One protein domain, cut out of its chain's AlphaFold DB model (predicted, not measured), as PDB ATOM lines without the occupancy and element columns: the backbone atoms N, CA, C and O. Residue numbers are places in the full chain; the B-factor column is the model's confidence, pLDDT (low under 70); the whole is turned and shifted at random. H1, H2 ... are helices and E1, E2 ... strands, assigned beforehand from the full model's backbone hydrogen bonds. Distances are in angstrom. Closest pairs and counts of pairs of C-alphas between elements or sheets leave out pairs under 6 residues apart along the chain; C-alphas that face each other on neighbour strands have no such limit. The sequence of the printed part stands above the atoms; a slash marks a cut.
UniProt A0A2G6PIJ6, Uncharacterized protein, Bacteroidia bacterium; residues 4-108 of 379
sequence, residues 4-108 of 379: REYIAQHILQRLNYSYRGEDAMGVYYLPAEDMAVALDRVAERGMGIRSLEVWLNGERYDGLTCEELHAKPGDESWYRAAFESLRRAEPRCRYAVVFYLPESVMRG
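This is residues 4 to 108 of the 379 residues of an uncharacterized protein of Bacteroidia bacterium (UniProt A0A2G6PIJ6). A strongly twisted slab of five antiparallel strands has two helices, H2 and H3, side by side over one face and running along its strands. The short H1 grazes this sheet, and the short H4 lies off it, past the last residue of E5. The printed part has 105 residues, with four named helices and five named strands in the order H1 E1 E2 H2 E3 E4 H3 E5 H4; the class is mixed, helices and strands. The sheet's order is E1, E2, E5, E3, E4. The whole is compact, with a radius of gyration of the C-alphas of 12.8 A and spans of 39 by 29 by 24 A.

Begin at H1, residues 4 to 10, which is only just on the sheet, with 5 pairs of C-alphas within 10 A, and only grazes it with its residues 4 to 8. Then find the hairpin of E1, residues 18 to 20, and E2, residues 27 to 30, where N 18 and O 29 are within hydrogen-bond range at 3.0 A. H2, residues 32 to 44, lies over E5, residues 93 to 100, at a height over the sheet of 9.5 A; their closest C-alphas, of Ala 32 and Tyr 95, are 6.6 A apart. Next, E3, residues 48 to 56, bends by 51 degrees at residue 51 and forms a hairpin with E4, residues 59 to 65, with N 54 and O 62 at 2.8 A. H3, residues 76 to 86, lies over E3 on the same face as H2, in two layers, helices on one face of a sheet; its height over the sheet is 8.6 A, and its closest C-alpha pair with E3 is Ile 49 and Tyr 79, 6.5 A. H2, with residues 39 to 43 alone, only just touches H3, with 3 pairs of C-alphas within 8 A, the closest being Ala 43 and Glu 76 at 6.4 A; they run opposite ways at a shallow tilt of 7 degrees. E5 is antiparallel to E2, with N 30 and O 95 at 2.9 A, and to E3, with N 96 and O 53 at 2.8 A. E2, H2, E3 and E4, H3, E5 are split strand-helix-strand units, two strands running the same way with another strand between them, and both crossovers are right-handed. H4, residues 103 to 106, is not on the sheet. Every O i to N i+4 pair is within hydrogen-bond range in H1, H2 and H3; H4 is too short for one.

Find C-alpha 4, where H1 begins, at (-42.727, 36.705, 36.395). From C-alpha 32 at (-58.143, 27.440, 47.430), H2 runs 18.9 A; H3 runs 15.5 A. E3 spans 23.9 A, E4 17.5 A and E5 22.5 A. H4 ends at C-alpha 106, (-39.067, 29.725, 28.548).

The C-alphas of Glu 90 and Arg 107, the two farthest apart, are 39.3 A apart. The printed part has no cut and no long link. Look for pLDDT under 70 at residues 21 to 25 and residue 108.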
ATOM      1  N   ARG A   4     -41.561  36.098  35.746       90.69
ATOM      2  CA  ARG A   4     -42.727  36.705  36.395       90.69
ATOM      3  C   ARG A   4     -43.819  37.041  35.383       90.69
ATOM      4  O   ARG A   4     -44.970  36.690  35.614       90.69
ATOM      5  N   GLU A   5     -43.458  37.666  34.262       91.69
ATOM      6  CA  GLU A   5     -44.392  37.928  33.157       91.69
ATOM      7  C   GLU A   5     -45.002  36.629  32.624       91.69
ATOM      8  O   GLU A   5     -46.218  36.557  32.466       91.69
ATOM      9  N   TYR A   6     -44.183  35.583  32.434       93.75
ATOM     10  CA  TYR A   6     -44.658  34.274  31.979       93.75
ATOM     11  C   TYR A   6     -45.733  33.714  32.915       93.75
ATOM     12  O   TYR A   6     -46.826  33.360  32.475       93.75
ATOM     13  N   ILE A   7     -45.442  33.646  34.217       95.12
ATOM     14  CA  ILE A   7     -46.366  33.102  35.220       95.12
ATOM     15  C   ILE A   7     -47.651  33.938  35.276       95.12
ATOM     16  O   ILE A   7     -48.748  33.380  35.260       95.12
ATOM     17  N   ALA A   8     -47.532  35.269  35.288       94.69
ATOM     18  CA  ALA A   8     -48.684  36.163  35.328       94.69
ATOM     19  C   ALA A   8     -49.604  35.981  34.107       94.69
ATOM     20  O   ALA A   8     -50.821  35.887  34.255       94.69
ATOM     21  N   GLN A   9     -49.023  35.885  32.909       95.31
ATOM     22  CA  GLN A   9     -49.770  35.782  31.657       95.31
ATOM     23  C   GLN A   9     -50.370  34.391  31.422       95.31
ATOM     24  O   GLN A   9     -51.446  34.287  30.837       95.31
ATOM     25  N   HIS A  10     -49.684  33.328  31.843       95.56
ATOM     26  CA  HIS A  10     -50.032  31.960  31.448       95.56
ATOM     27  C   HIS A  10     -50.614  31.094  32.560       95.56
ATOM     28  O   HIS A  10     -51.317  30.134  32.253       95.56
ATOM     29  N   ILE A  11     -50.327  31.415  33.824       97.25
ATOM     30  CA  ILE A  11     -50.792  30.644  34.984       97.25
ATOM     31  C   ILE A  11     -51.819  31.445  35.777       97.25
ATOM     32  O   ILE A  11     -52.904  30.944  36.054       97.25
ATOM     33  N   LEU A  12     -51.528  32.710  36.082       97.19
ATOM     34  CA  LEU A  12     -52.330  33.519  37.008       97.19
ATOM     35  C   LEU A  12     -53.410  34.373  36.334       97.19
ATOM     36  O   LEU A  12     -54.123  35.124  36.998       97.19
ATOM     37  N   GLN A  13     -53.556  34.270  35.012       96.50
ATOM     38  CA  GLN A  13     -54.523  35.065  34.266       96.50
ATOM     39  C   GLN A  13     -55.951  34.811  34.781       96.50
ATOM     40  O   GLN A  13     -56.421  33.673  34.783       96.50
ATOM     41  N   ARG A  14     -56.656  35.885  35.169       96.62
ATOM     42  CA  ARG A  14     -58.022  35.846  35.735       96.62
ATOM     43  C   ARG A  14     -58.146  35.100  37.076       96.62
ATOM     44  O   ARG A  14     -59.254  34.719  37.424       96.62
ATOM     45  N   LEU A  15     -57.049  34.905  37.810       97.19
ATOM     46  CA  LEU A  15     -57.073  34.376  39.179       97.19
ATOM     47  C   LEU A  15     -56.915  35.515  40.193       97.19
ATOM     48  O   LEU A  15     -56.247  36.513  39.910       97.19
ATOM     49  N   ASN A  16     -57.493  35.373  41.384       94.94
ATOM     50  CA  ASN A  16     -57.300  36.303  42.489       94.94
ATOM     51  C   ASN A  16     -56.016  35.953  43.249       94.94
ATOM     52  O   ASN A  16     -56.004  35.127  44.162       94.94
ATOM     53  N   TYR A  17     -54.915  36.615  42.898       95.38
ATOM     54  CA  TYR A  17     -53.632  36.407  43.558       95.38
ATOM     55  C   TYR A  17     -53.054  37.697  44.144       95.38
ATOM     56  O   TYR A  17     -53.275  38.794  43.632       95.38
ATOM     57  N   SER A  18     -52.251  37.557  45.198       92.38
ATOM     58  CA  SER A  18     -51.292  38.585  45.611       92.38
ATOM     59  C   SER A  18     -49.863  38.070  45.453       92.38
ATOM     60  O   SER A  18     -49.606  36.868  45.494       92.38
ATOM     61  N   TYR A  19     -48.928  38.983  45.206       89.19
ATOM     62  CA  TYR A  19     -47.522  38.672  44.955       89.19
ATOM     63  C   TYR A  19     -46.651  39.285  46.051       89.19
ATOM     64  O   TYR A  19     -46.799  40.471  46.355       89.19
ATOM     65  N   ARG A  20     -45.731  38.497  46.618       82.81
ATOM     66  CA  ARG A  20     -44.749  38.953  47.609       82.81
ATOM     67  C   ARG A  20     -43.375  38.387  47.245       82.81
ATOM     68  O   ARG A  20     -43.217  37.173  47.160       82.81
ATOM     69  N   GLY A  21     -42.400  39.261  47.015       69.31
ATOM     70  CA  GLY A  21     -41.020  38.876  46.703       69.31
ATOM     71  C   GLY A  21     -40.302  39.937  45.873       69.31
ATOM     72  O   GLY A  21     -40.787  40.331  44.811       69.31
ATOM     73  N   GLU A  22     -39.157  40.411  46.361       59.12
ATOM     74  CA  GLU A  22     -38.231  41.270  45.601       59.12
ATOM     75  C   GLU A  22     -37.305  40.443  44.687       59.12
ATOM     76  O   GLU A  22     -36.641  40.977  43.800       59.12
ATOM     77  N   ASP A  23     -37.292  39.125  44.871       52.97
ATOM     78  CA  ASP A  23     -36.395  38.152  44.268       52.97
ATOM     79  C   ASP A  23     -37.023  37.368  43.093       52.97
ATOM     80  O   ASP A  23     -38.238  37.278  42.917       52.97
ATOM     81  N   ALA A  24     -36.164  36.778  42.252       56.69
ATOM     82  CA  ALA A  24     -36.524  36.181  40.956       56.69
ATOM     83  C   ALA A  24     -37.415  34.920  41.021       56.69
ATOM     84  O   ALA A  24     -37.832  34.402  39.977       56.69
ATOM     85  N   MET A  25     -37.665  34.385  42.217       68.50
ATOM     86  CA  MET A  25     -38.468  33.176  42.421       68.50
ATOM     87  C   MET A  25     -39.936  33.508  42.688       68.50
ATOM     88  O   MET A  25     -40.782  32.870  42.065       68.50
ATOM     89  N   GLY A  26     -40.209  34.550  43.484       83.94
ATOM     90  CA  GLY A  26     -41.540  35.112  43.717       83.94
ATOM     91  C   GLY A  26     -42.515  34.177  44.441       83.94
ATOM     92  O   GLY A  26     -42.736  33.045  44.014       83.94
ATOM     93  N   VAL A  27     -43.161  34.661  45.504       93.25
ATOM     94  CA  VAL A  27     -44.217  33.915  46.207       93.25
ATOM     95  C   VAL A  27     -45.583  34.465  45.805       93.25
ATOM     96  O   VAL A  27     -45.833  35.672  45.896       93.25
ATOM     97  N   TYR A  28     -46.475  33.581  45.361       95.56
ATOM     98  CA  TYR A  28     -47.829  33.930  44.931       95.56
ATOM     99  C   TYR A  28     -48.850  33.357  45.906       95.56
ATOM    100  O   TYR A  28     -48.770  32.182  46.238       95.56
ATOM    101  N   TYR A  29     -49.809  34.168  46.344       95.75
ATOM    102  CA  TYR A  29     -50.829  33.780  47.317       95.75
ATOM    103  C   TYR A  29     -52.196  33.728  46.645       95.75
ATOM    104  O   TYR A  29     -52.688  34.758  46.181       95.75
ATOM    105  N   LEU A  30     -52.836  32.563  46.643       96.38
ATOM    106  CA  LEU A  30     -54.131  32.327  46.000       96.38
ATOM    107  C   LEU A  30     -55.157  31.769  47.002       96.38
ATOM    108  O   LEU A  30     -54.758  31.111  47.964       96.38
ATOM    109  N   PRO A  31     -56.466  32.020  46.837       95.44
ATOM    110  CA  PRO A  31     -57.494  31.238  47.522       95.44
ATOM    111  C   PRO A  31     -57.494  29.784  47.012       95.44
ATOM    112  O   PRO A  31     -56.936  29.492  45.956       95.44
ATOM    113  N   ALA A  32     -58.127  28.872  47.755       94.62
ATOM    114  CA  ALA A  32     -58.143  27.440  47.430       94.62
ATOM    115  C   ALA A  32     -58.650  27.147  46.004       94.62
ATOM    116  O   ALA A  32     -58.036  26.370  45.277       94.62
ATOM    117  N   GLU A  33     -59.744  27.794  45.596       94.94
ATOM    118  CA  GLU A  33     -60.371  27.586  44.283       94.94
ATOM    119  C   GLU A  33     -59.434  27.980  43.136       94.94
ATOM    120  O   GLU A  33     -59.229  27.209  42.201       94.94
ATOM    121  N   ASP A  34     -58.784  29.139  43.249       96.88
ATOM    122  CA  ASP A  34     -57.831  29.599  42.240       96.88
ATOM    123  C   ASP A  34     -56.527  28.799  42.260       96.88
ATOM    124  O   ASP A  34     -55.891  28.642  41.218       96.88
ATOM    125  N   MET A  35     -56.112  28.282  43.422       96.94
ATOM    126  CA  MET A  35     -54.931  27.425  43.511       96.94
ATOM    127  C   MET A  35     -55.133  26.140  42.707       96.94
ATOM    128  O   MET A  35     -54.252  25.781  41.931       96.94
ATOM    129  N   ALA A  36     -56.299  25.495  42.812       96.81
ATOM    130  CA  ALA A  36     -56.610  24.309  42.014       96.81
ATOM    131  C   ALA A  36     -56.477  24.595  40.504       96.81
ATOM    132  O   ALA A  36     -55.766  23.885  39.793       96.81
ATOM    133  N   VAL A  37     -57.052  25.713  40.043       98.00
ATOM    134  CA  VAL A  37     -56.952  26.154  38.640       98.00
ATOM    135  C   VAL A  37     -55.503  26.460  38.238       98.00
ATOM    136  O   VAL A  37     -55.088  26.164  37.116       98.00
ATOM    137  N   ALA A  38     -54.709  27.058  39.131       98.06
ATOM    138  CA  ALA A  38     -53.299  27.325  38.871       98.06
ATOM    139  C   ALA A  38     -52.491  26.024  38.711       98.06
ATOM    140  O   ALA A  38     -51.659  25.950  37.807       98.06
ATOM    141  N   LEU A  39     -52.746  25.006  39.540       97.94
ATOM    142  CA  LEU A  39     -52.071  23.704  39.464       97.94
ATOM    143  C   LEU A  39     -52.386  22.961  38.159       97.94
ATOM    144  O   LEU A  39     -51.476  22.391  37.556       97.94
ATOM    145  N   ASP A  40     -53.627  23.037  37.674       97.88
ATOM    146  CA  ASP A  40     -54.002  22.470  36.372       97.88
ATOM    147  C   ASP A  40     -53.222  23.135  35.229       97.88
ATOM    148  O   ASP A  40     -52.594  22.462  34.411       97.88
ATOM    149  N   ARG A  41     -53.145  24.471  35.228       97.88
ATOM    150  CA  ARG A  41     -52.377  25.226  34.219       97.88
ATOM    151  C   ARG A  41     -50.873  24.965  34.292       97.88
ATOM    152  O   ARG A  41     -50.184  25.047  33.273       97.88
ATOM    153  N   VAL A  42     -50.345  24.699  35.488       97.50
ATOM    154  CA  VAL A  42     -48.941  24.309  35.690       97.50
ATOM    155  C   VAL A  42     -48.672  22.961  35.028       97.50
ATOM    156  O   VAL A  42     -47.720  22.864  34.248       97.50
ATOM    157  N   ALA A  43     -49.536  21.972  35.272       96.00
ATOM    158  CA  ALA A  43     -49.437  20.642  34.680       96.00
ATOM    159  C   ALA A  43     -49.490  20.700  33.143       96.00
ATOM    160  O   ALA A  43     -48.573  20.235  32.464       96.00
ATOM    161  N   GLU A  44     -50.501  21.376  32.585       95.88
ATOM    162  CA  GLU A  44     -50.708  21.519  31.134       95.88
ATOM    163  C   GLU A  44     -49.502  22.122  30.400       95.88
ATOM    164  O   GLU A  44     -49.254  21.842  29.224       95.88
ATOM    165  N   ARG A  45     -48.732  22.973  31.086       94.50
ATOM    166  CA  ARG A  45     -47.585  23.683  30.509       94.50
ATOM    167  C   ARG A  45     -46.248  23.000  30.762       94.50
ATOM    168  O   ARG A  45     -45.218  23.557  30.375       94.50
ATOM    169  N   GLY A  46     -46.240  21.825  31.396       94.81
ATOM    170  CA  GLY A  46     -45.010  21.145  31.803       94.81
ATOM    171  C   GLY A  46     -44.177  21.986  32.774       94.81
ATOM    172  O   GLY A  46     -42.946  21.936  32.751       94.81
ATOM    173  N   MET A  47     -44.844  22.826  33.567       95.94
ATOM    174  CA  MET A  47     -44.236  23.539  34.680       95.94
ATOM    175  C   MET A  47     -44.272  22.657  35.930       95.94
ATOM    176  O   MET A  47     -44.815  21.559  35.927       95.94
ATOM    177  N   GLY A  48     -43.668  23.135  37.011       97.06
ATOM    178  CA  GLY A  48     -43.756  22.477  38.304       97.06
ATOM    179  C   GLY A  48     -44.048  23.456  39.422       97.06
ATOM    180  O   GLY A  48     -44.160  24.665  39.204       97.06
ATOM    181  N   ILE A  49     -44.067  22.935  40.637       97.75
ATOM    182  CA  ILE A  49     -44.090  23.700  41.882       97.75
ATOM    183  C   ILE A  49     -42.770  23.405  42.617       97.75
ATOM    184  O   ILE A  49     -42.168  22.358  42.403       97.75
ATOM    185  N   ARG A  50     -42.265  24.307  43.459       96.75
ATOM    186  CA  ARG A  50     -41.158  24.011  44.395       96.75
ATOM    187  C   ARG A  50     -41.650  23.872  45.825       96.75
ATOM    188  O   ARG A  50     -41.262  22.945  46.523       96.75
ATOM    189  N   SER A  51     -42.518  24.787  46.236       96.81
ATOM    190  CA  SER A  51     -43.122  24.793  47.560       96.81
ATOM    191  C   SER A  51     -44.584  25.198  47.484       96.81
ATOM    192  O   SER A  51     -44.979  25.998  46.626       96.81
ATOM    193  N   LEU A  52     -45.367  24.626  48.394       97.62
ATOM    194  CA  LEU A  52     -46.770  24.929  48.606       97.62
ATOM    195  C   LEU A  52     -47.010  25.071  50.110       97.62
ATOM    196  O   LEU A  52     -46.747  24.149  50.875       97.62
ATOM    197  N   GLU A  53     -47.505  26.225  50.540       96.62
ATOM    198  CA  GLU A  53     -47.724  26.536  51.952       96.62
ATOM    199  C   GLU A  53     -49.140  27.058  52.178       96.62
ATOM    200  O   GLU A  53     -49.691  27.784  51.351       96.62
ATOM    201  N   VAL A  54     -49.720  26.737  53.329       96.31
ATOM    202  CA  VAL A  54     -50.997  27.275  53.795       96.31
ATOM    203  C   VAL A  54     -50.721  28.421  54.747       96.31
ATOM    204  O   VAL A  54     -49.967  28.287  55.708       96.31
ATOM    205  N   TRP A  55     -51.386  29.537  54.505       95.19
ATOM    206  CA  TRP A  55     -51.344  30.726  55.336       95.19
ATOM    207  C   TRP A  55     -52.742  31.002  55.880       95.19
ATOM    208  O   TRP A  55     -53.713  31.052  55.123       95.19
ATOM    209  N   LEU A  56     -52.853  31.196  57.191       93.50
ATOM    210  CA  LEU A  56     -54.104  31.503  57.880       93.50
ATOM    211  C   LEU A  56     -53.937  32.821  58.631       93.50
ATOM    212  O   LEU A  56     -53.000  32.981  59.402       93.50
ATOM    213  N   ASN A  57     -54.832  33.784  58.390       90.50
ATOM    214  CA  ASN A  57     -54.781  35.119  59.009       90.50
ATOM    215  C   ASN A  57     -53.423  35.845  58.854       90.50
ATOM    216  O   ASN A  57     -53.068  36.682  59.675       90.50
ATOM    217  N   GLY A  58     -52.679  35.554  57.782       87.56
ATOM    218  CA  GLY A  58     -51.379  36.178  57.512       87.56
ATOM    219  C   GLY A  58     -50.180  35.484  58.161       87.56
ATOM    220  O   GLY A  58     -49.060  35.942  57.948       87.56
ATOM    221  N   GLU A  59     -50.384  34.369  58.864       91.06
ATOM    222  CA  GLU A  59     -49.318  33.542  59.435       91.06
ATOM    223  C   GLU A  59     -49.196  32.215  58.678       91.06
ATOM    224  O   GLU A  59     -50.200  31.640  58.242       91.06
ATOM    225  N   ARG A  60     -47.960  31.728  58.505       93.12
ATOM    226  CA  ARG A  60     -47.707  30.406  57.921       93.12
ATOM    227  C   ARG A  60     -48.246  29.348  58.879       93.12
ATOM    228  O   ARG A  60     -47.817  29.275  60.025       93.12
ATOM    229  N   TYR A  61     -49.173  28.538  58.386       94.00
ATOM    230  CA  TYR A  61     -49.835  27.493  59.155       94.00
ATOM    231  C   TYR A  61     -49.177  26.125  58.927       94.00
ATOM    232  O   TYR A  61     -48.859  25.428  59.883       94.00
ATOM    233  N   ASP A  62     -48.961  25.750  57.666       96.06
ATOM    234  CA  ASP A  62     -48.366  24.468  57.265       96.06
ATOM    235  C   ASP A  62     -47.760  24.604  55.858       96.06
ATOM    236  O   ASP A  62     -47.990  25.608  55.180       96.06
ATOM    237  N   GLY A  63     -46.976  23.638  55.396       96.06
ATOM    238  CA  GLY A  63     -46.457  23.634  54.035       96.06
ATOM    239  C   GLY A  63     -45.545  22.460  53.729       96.06
ATOM    240  O   GLY A  63     -44.960  21.864  54.624       96.06
ATOM    241  N   LEU A  64     -45.428  22.167  52.438       97.44
ATOM    242  CA  LEU A  64     -44.610  21.092  51.898       97.44
ATOM    243  C   LEU A  64     -43.755  21.618  50.746       97.44
ATOM    244  O   LEU A  64     -44.199  22.418  49.912       97.44
ATOM    245  N   THR A  65     -42.528  21.127  50.682       96.94
ATOM    246  CA  THR A  65     -41.591  21.365  49.584       96.94
ATOM    247  C   THR A  65     -41.314  20.072  48.829       96.94
ATOM    248  O   THR A  65     -41.383  18.973  49.383       96.94
ATOM    249  N   CYS A  66     -40.986  20.186  47.541       95.69
ATOM    250  CA  CYS A  66     -40.615  19.012  46.755       95.69
ATOM    251  C   CYS A  66     -39.346  18.336  47.305       95.69
ATOM    252  O   CYS A  66     -39.224  17.115  47.239       95.69
ATOM    253  N   GLU A  67     -38.440  19.107  47.917       95.38
ATOM    254  CA  GLU A  67     -37.223  18.616  48.556       95.38
ATOM    255  C   GLU A  67     -37.511  17.747  49.793       95.38
ATOM    256  O   GLU A  67     -36.908  16.680  49.924       95.38
ATOM    257  N   GLU A  68     -38.449  18.153  50.657       94.69
ATOM    258  CA  GLU A  68     -38.875  17.376  51.839       94.69
ATOM    259  C   GLU A  68     -39.491  16.023  51.461       94.69
ATOM    260  O   GLU A  68     -39.365  15.053  52.205       94.69
ATOM    261  N   LEU A  69     -40.126  15.946  50.289       93.31
ATOM    262  CA  LEU A  69     -40.748  14.727  49.766       93.31
ATOM    263  C   LEU A  69     -39.827  13.922  48.836       93.31
ATOM    264  O   LEU A  69     -40.272  12.937  48.247       93.31
ATOM    265  N   HIS A  70     -38.565  14.335  48.661       95.62
ATOM    266  CA  HIS A  70     -37.636  13.763  47.677       95.62
ATOM    267  C   HIS A  70     -38.221  13.673  46.248       95.62
ATOM    268  O   HIS A  70     -37.854  12.797  45.459       95.62
ATOM    269  N   ALA A  71     -39.115  14.601  45.901       95.88
ATOM    270  CA  ALA A  71     -39.807  14.673  44.623       95.88
ATOM    271  C   ALA A  71     -39.136  15.674  43.671       95.88
ATOM    272  O   ALA A  71     -38.418  16.592  44.074       95.88
ATOM    273  N   LYS A  72     -39.384  15.525  42.365       95.75
ATOM    274  CA  LYS A  72     -38.947  16.523  41.378       95.75
ATOM    275  C   LYS A  72     -39.942  17.688  41.357       95.75
ATOM    276  O   LYS A  72     -41.138  17.430  41.325       95.75
ATOM    277  N   PRO A  73     -39.499  18.952  41.223       96.31
ATOM    278  CA  PRO A  73     -40.413  20.095  41.159       96.31
ATOM    279  C   PRO A  73     -41.519  19.965  40.094       96.31
ATOM    280  O   PRO A  73     -42.652  20.382  40.311       96.31
ATOM    281  N   GLY A  74     -41.193  19.376  38.937       95.69
ATOM    282  CA  GLY A  74     -42.124  19.139  37.826       95.69
ATOM    283  C   GLY A  74     -42.948  17.851  37.909       95.69
ATOM    284  O   GLY A  74     -43.564  17.490  36.915       95.69
ATOM    285  N   ASP A  75     -42.910  17.123  39.025       95.88
ATOM    286  CA  ASP A  75     -43.726  15.920  39.211       95.88
ATOM    287  C   ASP A  75     -45.139  16.307  39.677       95.88
ATOM    288  O   ASP A  75     -45.336  16.833  40.769       95.88
ATOM    289  N   GLU A  76     -46.137  16.069  38.829       97.19
ATOM    290  CA  GLU A  76     -47.529  16.432  39.106       97.19
ATOM    291  C   GLU A  76     -48.124  15.725  40.322       97.19
ATOM    292  O   GLU A  76     -48.942  16.303  41.044       97.19
ATOM    293  N   SER A  77     -47.682  14.496  40.586       96.81
ATOM    294  CA  SER A  77     -48.210  13.693  41.684       96.81
ATOM    295  C   SER A  77     -47.920  14.337  43.040       96.81
ATOM    296  O   SER A  77     -48.790  14.336  43.914       96.81
ATOM    297  N   TRP A  78     -46.750  14.971  43.200       96.81
ATOM    298  CA  TRP A  78     -46.350  15.543  44.483       96.81
ATOM    299  C   TRP A  78     -47.182  16.779  44.821       96.81
ATOM    300  O   TRP A  78     -47.744  16.852  45.912       96.81
ATOM    301  N   TYR A  79     -47.300  17.749  43.906       97.25
ATOM    302  CA  TYR A  79     -47.931  19.025  44.258       97.25
ATOM    303  C   TYR A  79     -49.447  18.910  44.346       97.25
ATOM    304  O   TYR A  79     -50.066  19.664  45.094       97.25
ATOM    305  N   ARG A  80     -50.053  17.949  43.637       97.50
ATOM    306  CA  ARG A  80     -51.473  17.627  43.813       97.50
ATOM    307  C   ARG A  80     -51.724  16.947  45.148       97.50
ATOM    308  O   ARG A  80     -52.626  17.369  45.864       97.50
ATOM    309  N   ALA A  81     -50.910  15.953  45.508       96.62
ATOM    310  CA  ALA A  81     -51.020  15.299  46.807       96.62
ATOM    311  C   ALA A  81     -50.804  16.298  47.954       96.62
ATOM    312  O   ALA A  81     -51.594  16.325  48.894       96.62
ATOM    313  N   ALA A  82     -49.797  17.170  47.833       96.88
ATOM    314  CA  ALA A  82     -49.529  18.230  48.796       96.88
ATOM    315  C   ALA A  82     -50.692  19.225  48.894       96.88
ATOM    316  O   ALA A  82     -51.078  19.608  49.994       96.88
ATOM    317  N   PHE A  83     -51.278  19.641  47.766       97.12
ATOM    318  CA  PHE A  83     -52.427  20.543  47.792       97.12
ATOM    319  C   PHE A  83     -53.633  19.903  48.467       97.12
ATOM    320  O   PHE A  83     -54.215  20.537  49.337       97.12
ATOM    321  N   GLU A  84     -53.966  18.656  48.137       96.12
ATOM    322  CA  GLU A  84     -55.085  17.949  48.765       96.12
ATOM    323  C   GLU A  84     -54.852  17.706  50.263       96.12
ATOM    324  O   GLU A  84     -55.769  17.914  51.056       96.12
ATOM    325  N   SER A  85     -53.629  17.373  50.696       95.19
ATOM    326  CA  SER A  85     -53.324  17.215  52.128       95.19
ATOM    327  C   SER A  85     -53.385  18.534  52.901       95.19
ATOM    328  O   SER A  85     -53.749  18.559  54.074       95.19
ATOM    329  N   LEU A  86     -53.024  19.639  52.245       94.06
ATOM    330  CA  LEU A  86     -53.032  20.990  52.806       94.06
ATOM    331  C   LEU A  86     -54.384  21.703  52.613       94.06
ATOM    332  O   LEU A  86     -54.587  22.820  53.108       94.06
ATOM    333  N   ARG A  87     -55.321  21.102  51.875       91.94
ATOM    334  CA  ARG A  87     -56.598  21.718  51.527       91.94
ATOM    335  C   ARG A  87     -57.464  21.875  52.771       91.94
ATOM    336  O   ARG A  87     -57.721  20.922  53.501       91.94
ATOM    337  N   ARG A  88     -57.946  23.093  53.013       86.50
ATOM    338  CA  ARG A  88     -58.826  23.423  54.138       86.50
ATOM    339  C   ARG A  88     -60.085  24.108  53.643       86.50
ATOM    340  O   ARG A  88     -60.042  24.891  52.702       86.50
ATOM    341  N   ALA A  89     -61.198  23.822  54.312       79.88
ATOM    342  CA  ALA A  89     -62.489  24.446  54.030       79.88
ATOM    343  C   ALA A  89     -62.609  25.877  54.597       79.88
ATOM    344  O   ALA A  89     -63.600  26.552  54.342       79.88
ATOM    345  N   GLU A  90     -61.621  26.340  55.372       87.38
ATOM    346  CA  GLU A  90     -61.637  27.652  56.019       87.38
ATOM    347  C   GLU A  90     -61.459  28.784  54.983       87.38
ATOM    348  O   GLU A  90     -60.395  28.877  54.362       87.38
ATOM    349  N   PRO A  91     -62.433  29.702  54.819       80.50
ATOM    350  CA  PRO A  91     -62.387  30.748  53.788       80.50
ATOM    351  C   PRO A  91     -61.228  31.741  53.936       80.50
ATOM    352  O   PRO A  91     -60.873  32.435  52.984       80.50
ATOM    353  N   ARG A  92     -60.643  31.847  55.136       88.69
ATOM    354  CA  ARG A  92     -59.508  32.739  55.422       88.69
ATOM    355  C   ARG A  92     -58.153  32.146  55.035       88.69
ATOM    356  O   ARG A  92     -57.151  32.860  55.104       88.69
ATOM    357  N   CYS A  93     -58.100  30.870  54.652       92.31
ATOM    358  CA  CYS A  93     -56.868  30.243  54.192       92.31
ATOM    359  C   CYS A  93     -56.465  30.777  52.811       92.31
ATOM    360  O   CYS A  93     -57.261  30.811  51.872       92.31
ATOM    361  N   ARG A  94     -55.193  31.151  52.676       95.25
ATOM    362  CA  ARG A  94     -54.540  31.394  51.386       95.25
ATOM    363  C   ARG A  94     -53.414  30.393  51.194       95.25
ATOM    364  O   ARG A  94     -52.789  29.963  52.156       95.25
ATOM    365  N   TYR A  95     -53.138  30.064  49.948       96.88
ATOM    366  CA  TYR A  95     -52.097  29.135  49.551       96.88
ATOM    367  C   TYR A  95     -50.966  29.919  48.908       96.88
ATOM    368  O   TYR A  95     -51.169  30.563  47.879       96.88
ATOM    369  N   ALA A  96     -49.799  29.892  49.537       96.31
ATOM    370  CA  ALA A  96     -48.578  30.451  48.993       96.31
ATOM    371  C   ALA A  96     -47.875  29.395  48.137       96.31
ATOM    372  O   ALA A  96     -47.716  28.252  48.558       96.31
ATOM    373  N   VAL A  97     -47.456  29.774  46.934       96.94
ATOM    374  CA  VAL A  97     -46.812  28.866  45.985       96.94
ATOM    375  C   VAL A  97     -45.585  29.503  45.351       96.94
ATOM    376  O   VAL A  97     -45.590  30.684  44.986       96.94
ATOM    377  N   VAL A  98     -44.540  28.693  45.187       96.38
ATOM    378  CA  VAL A  98     -43.350  29.033  44.398       96.38
ATOM    379  C   VAL A  98     -43.332  28.144  43.161       96.38
ATOM    380  O   VAL A  98     -43.035  26.953  43.241       96.38
ATOM    381  N   PHE A  99     -43.643  28.709  41.997       96.19
ATOM    382  CA  PHE A  99     -43.656  27.958  40.737       96.19
ATOM    383  C   PHE A  99     -42.244  27.560  40.309       96.19
ATOM    384  O   PHE A  99     -41.319  28.362  40.395       96.19
ATOM    385  N   TYR A 100     -42.074  26.372  39.742       95.81
ATOM    386  CA  TYR A 100     -40.891  25.952  38.997       95.81
ATOM    387  C   TYR A 100     -41.128  26.136  37.496       95.81
ATOM    388  O   TYR A 100     -42.059  25.569  36.930       95.81
ATOM    389  N   LEU A 101     -40.270  26.921  36.840       93.94
ATOM    390  CA  LEU A 101     -40.327  27.136  35.395       93.94
ATOM    391  C   LEU A 101     -39.067  26.540  34.746       93.94
ATOM    392  O   LEU A 101     -37.996  27.137  34.881       93.94
ATOM    393  N   PRO A 102     -39.159  25.375  34.079       91.94
ATOM    394  CA  PRO A 102     -38.036  24.809  33.340       91.94
ATOM    395  C   PRO A 102     -37.576  25.746  32.217       91.94
ATOM    396  O   PRO A 102     -38.399  26.365  31.539       91.94
ATOM    397  N   GLU A 103     -36.270  25.797  31.943       88.62
ATOM    398  CA  GLU A 103     -35.741  26.611  30.836       88.62
ATOM    399  C   GLU A 103     -36.338  26.224  29.476       88.62
ATOM    400  O   GLU A 103     -36.517  27.084  28.615       88.62
ATOM    401  N   SER A 104     -36.688  24.949  29.288       85.38
ATOM    402  CA  SER A 104     -37.334  24.454  28.068       85.38
ATOM    403  C   SER A 104     -38.688  25.108  27.798       85.38
ATOM    404  O   SER A 104     -39.060  25.257  26.641       85.38
ATOM    405  N   VAL A 105     -39.413  25.526  28.840       87.50
ATOM    406  CA  VAL A 105     -40.697  26.227  28.700       87.50
ATOM    407  C   VAL A 105     -40.466  27.690  28.298       87.50
ATOM    408  O   VAL A 105     -41.176  28.220  27.449       87.50
ATOM    409  N   MET A 106     -39.429  28.330  28.851       83.12
ATOM    410  CA  MET A 106     -39.067  29.725  28.548       83.12
ATOM    411  C   MET A 106     -38.499  29.922  27.142       83.12
ATOM    412  O   MET A 106     -38.733  30.961  26.531       83.12
ATOM    413  N   ARG A 107     -37.740  28.949  26.626       79.38
ATOM    414  CA  ARG A 107     -37.126  29.038  25.289       79.38
ATOM    415  C   ARG A 107     -38.132  28.828  24.147       79.38
ATOM    416  O   ARG A 107     -37.782  29.070  22.997       79.38
ATOM    417  N   GLY A 108     -39.373  28.433  24.452       67.50
ATOM    418  CA  GLY A 108     -40.353  28.011  23.450       67.50
ATOM    419  C   GLY A 108     -39.948  26.695  22.767       67.50
ATOM    420  O   GLY A 108     -38.890  26.137  23.071       67.50
TER     421      GLY A 108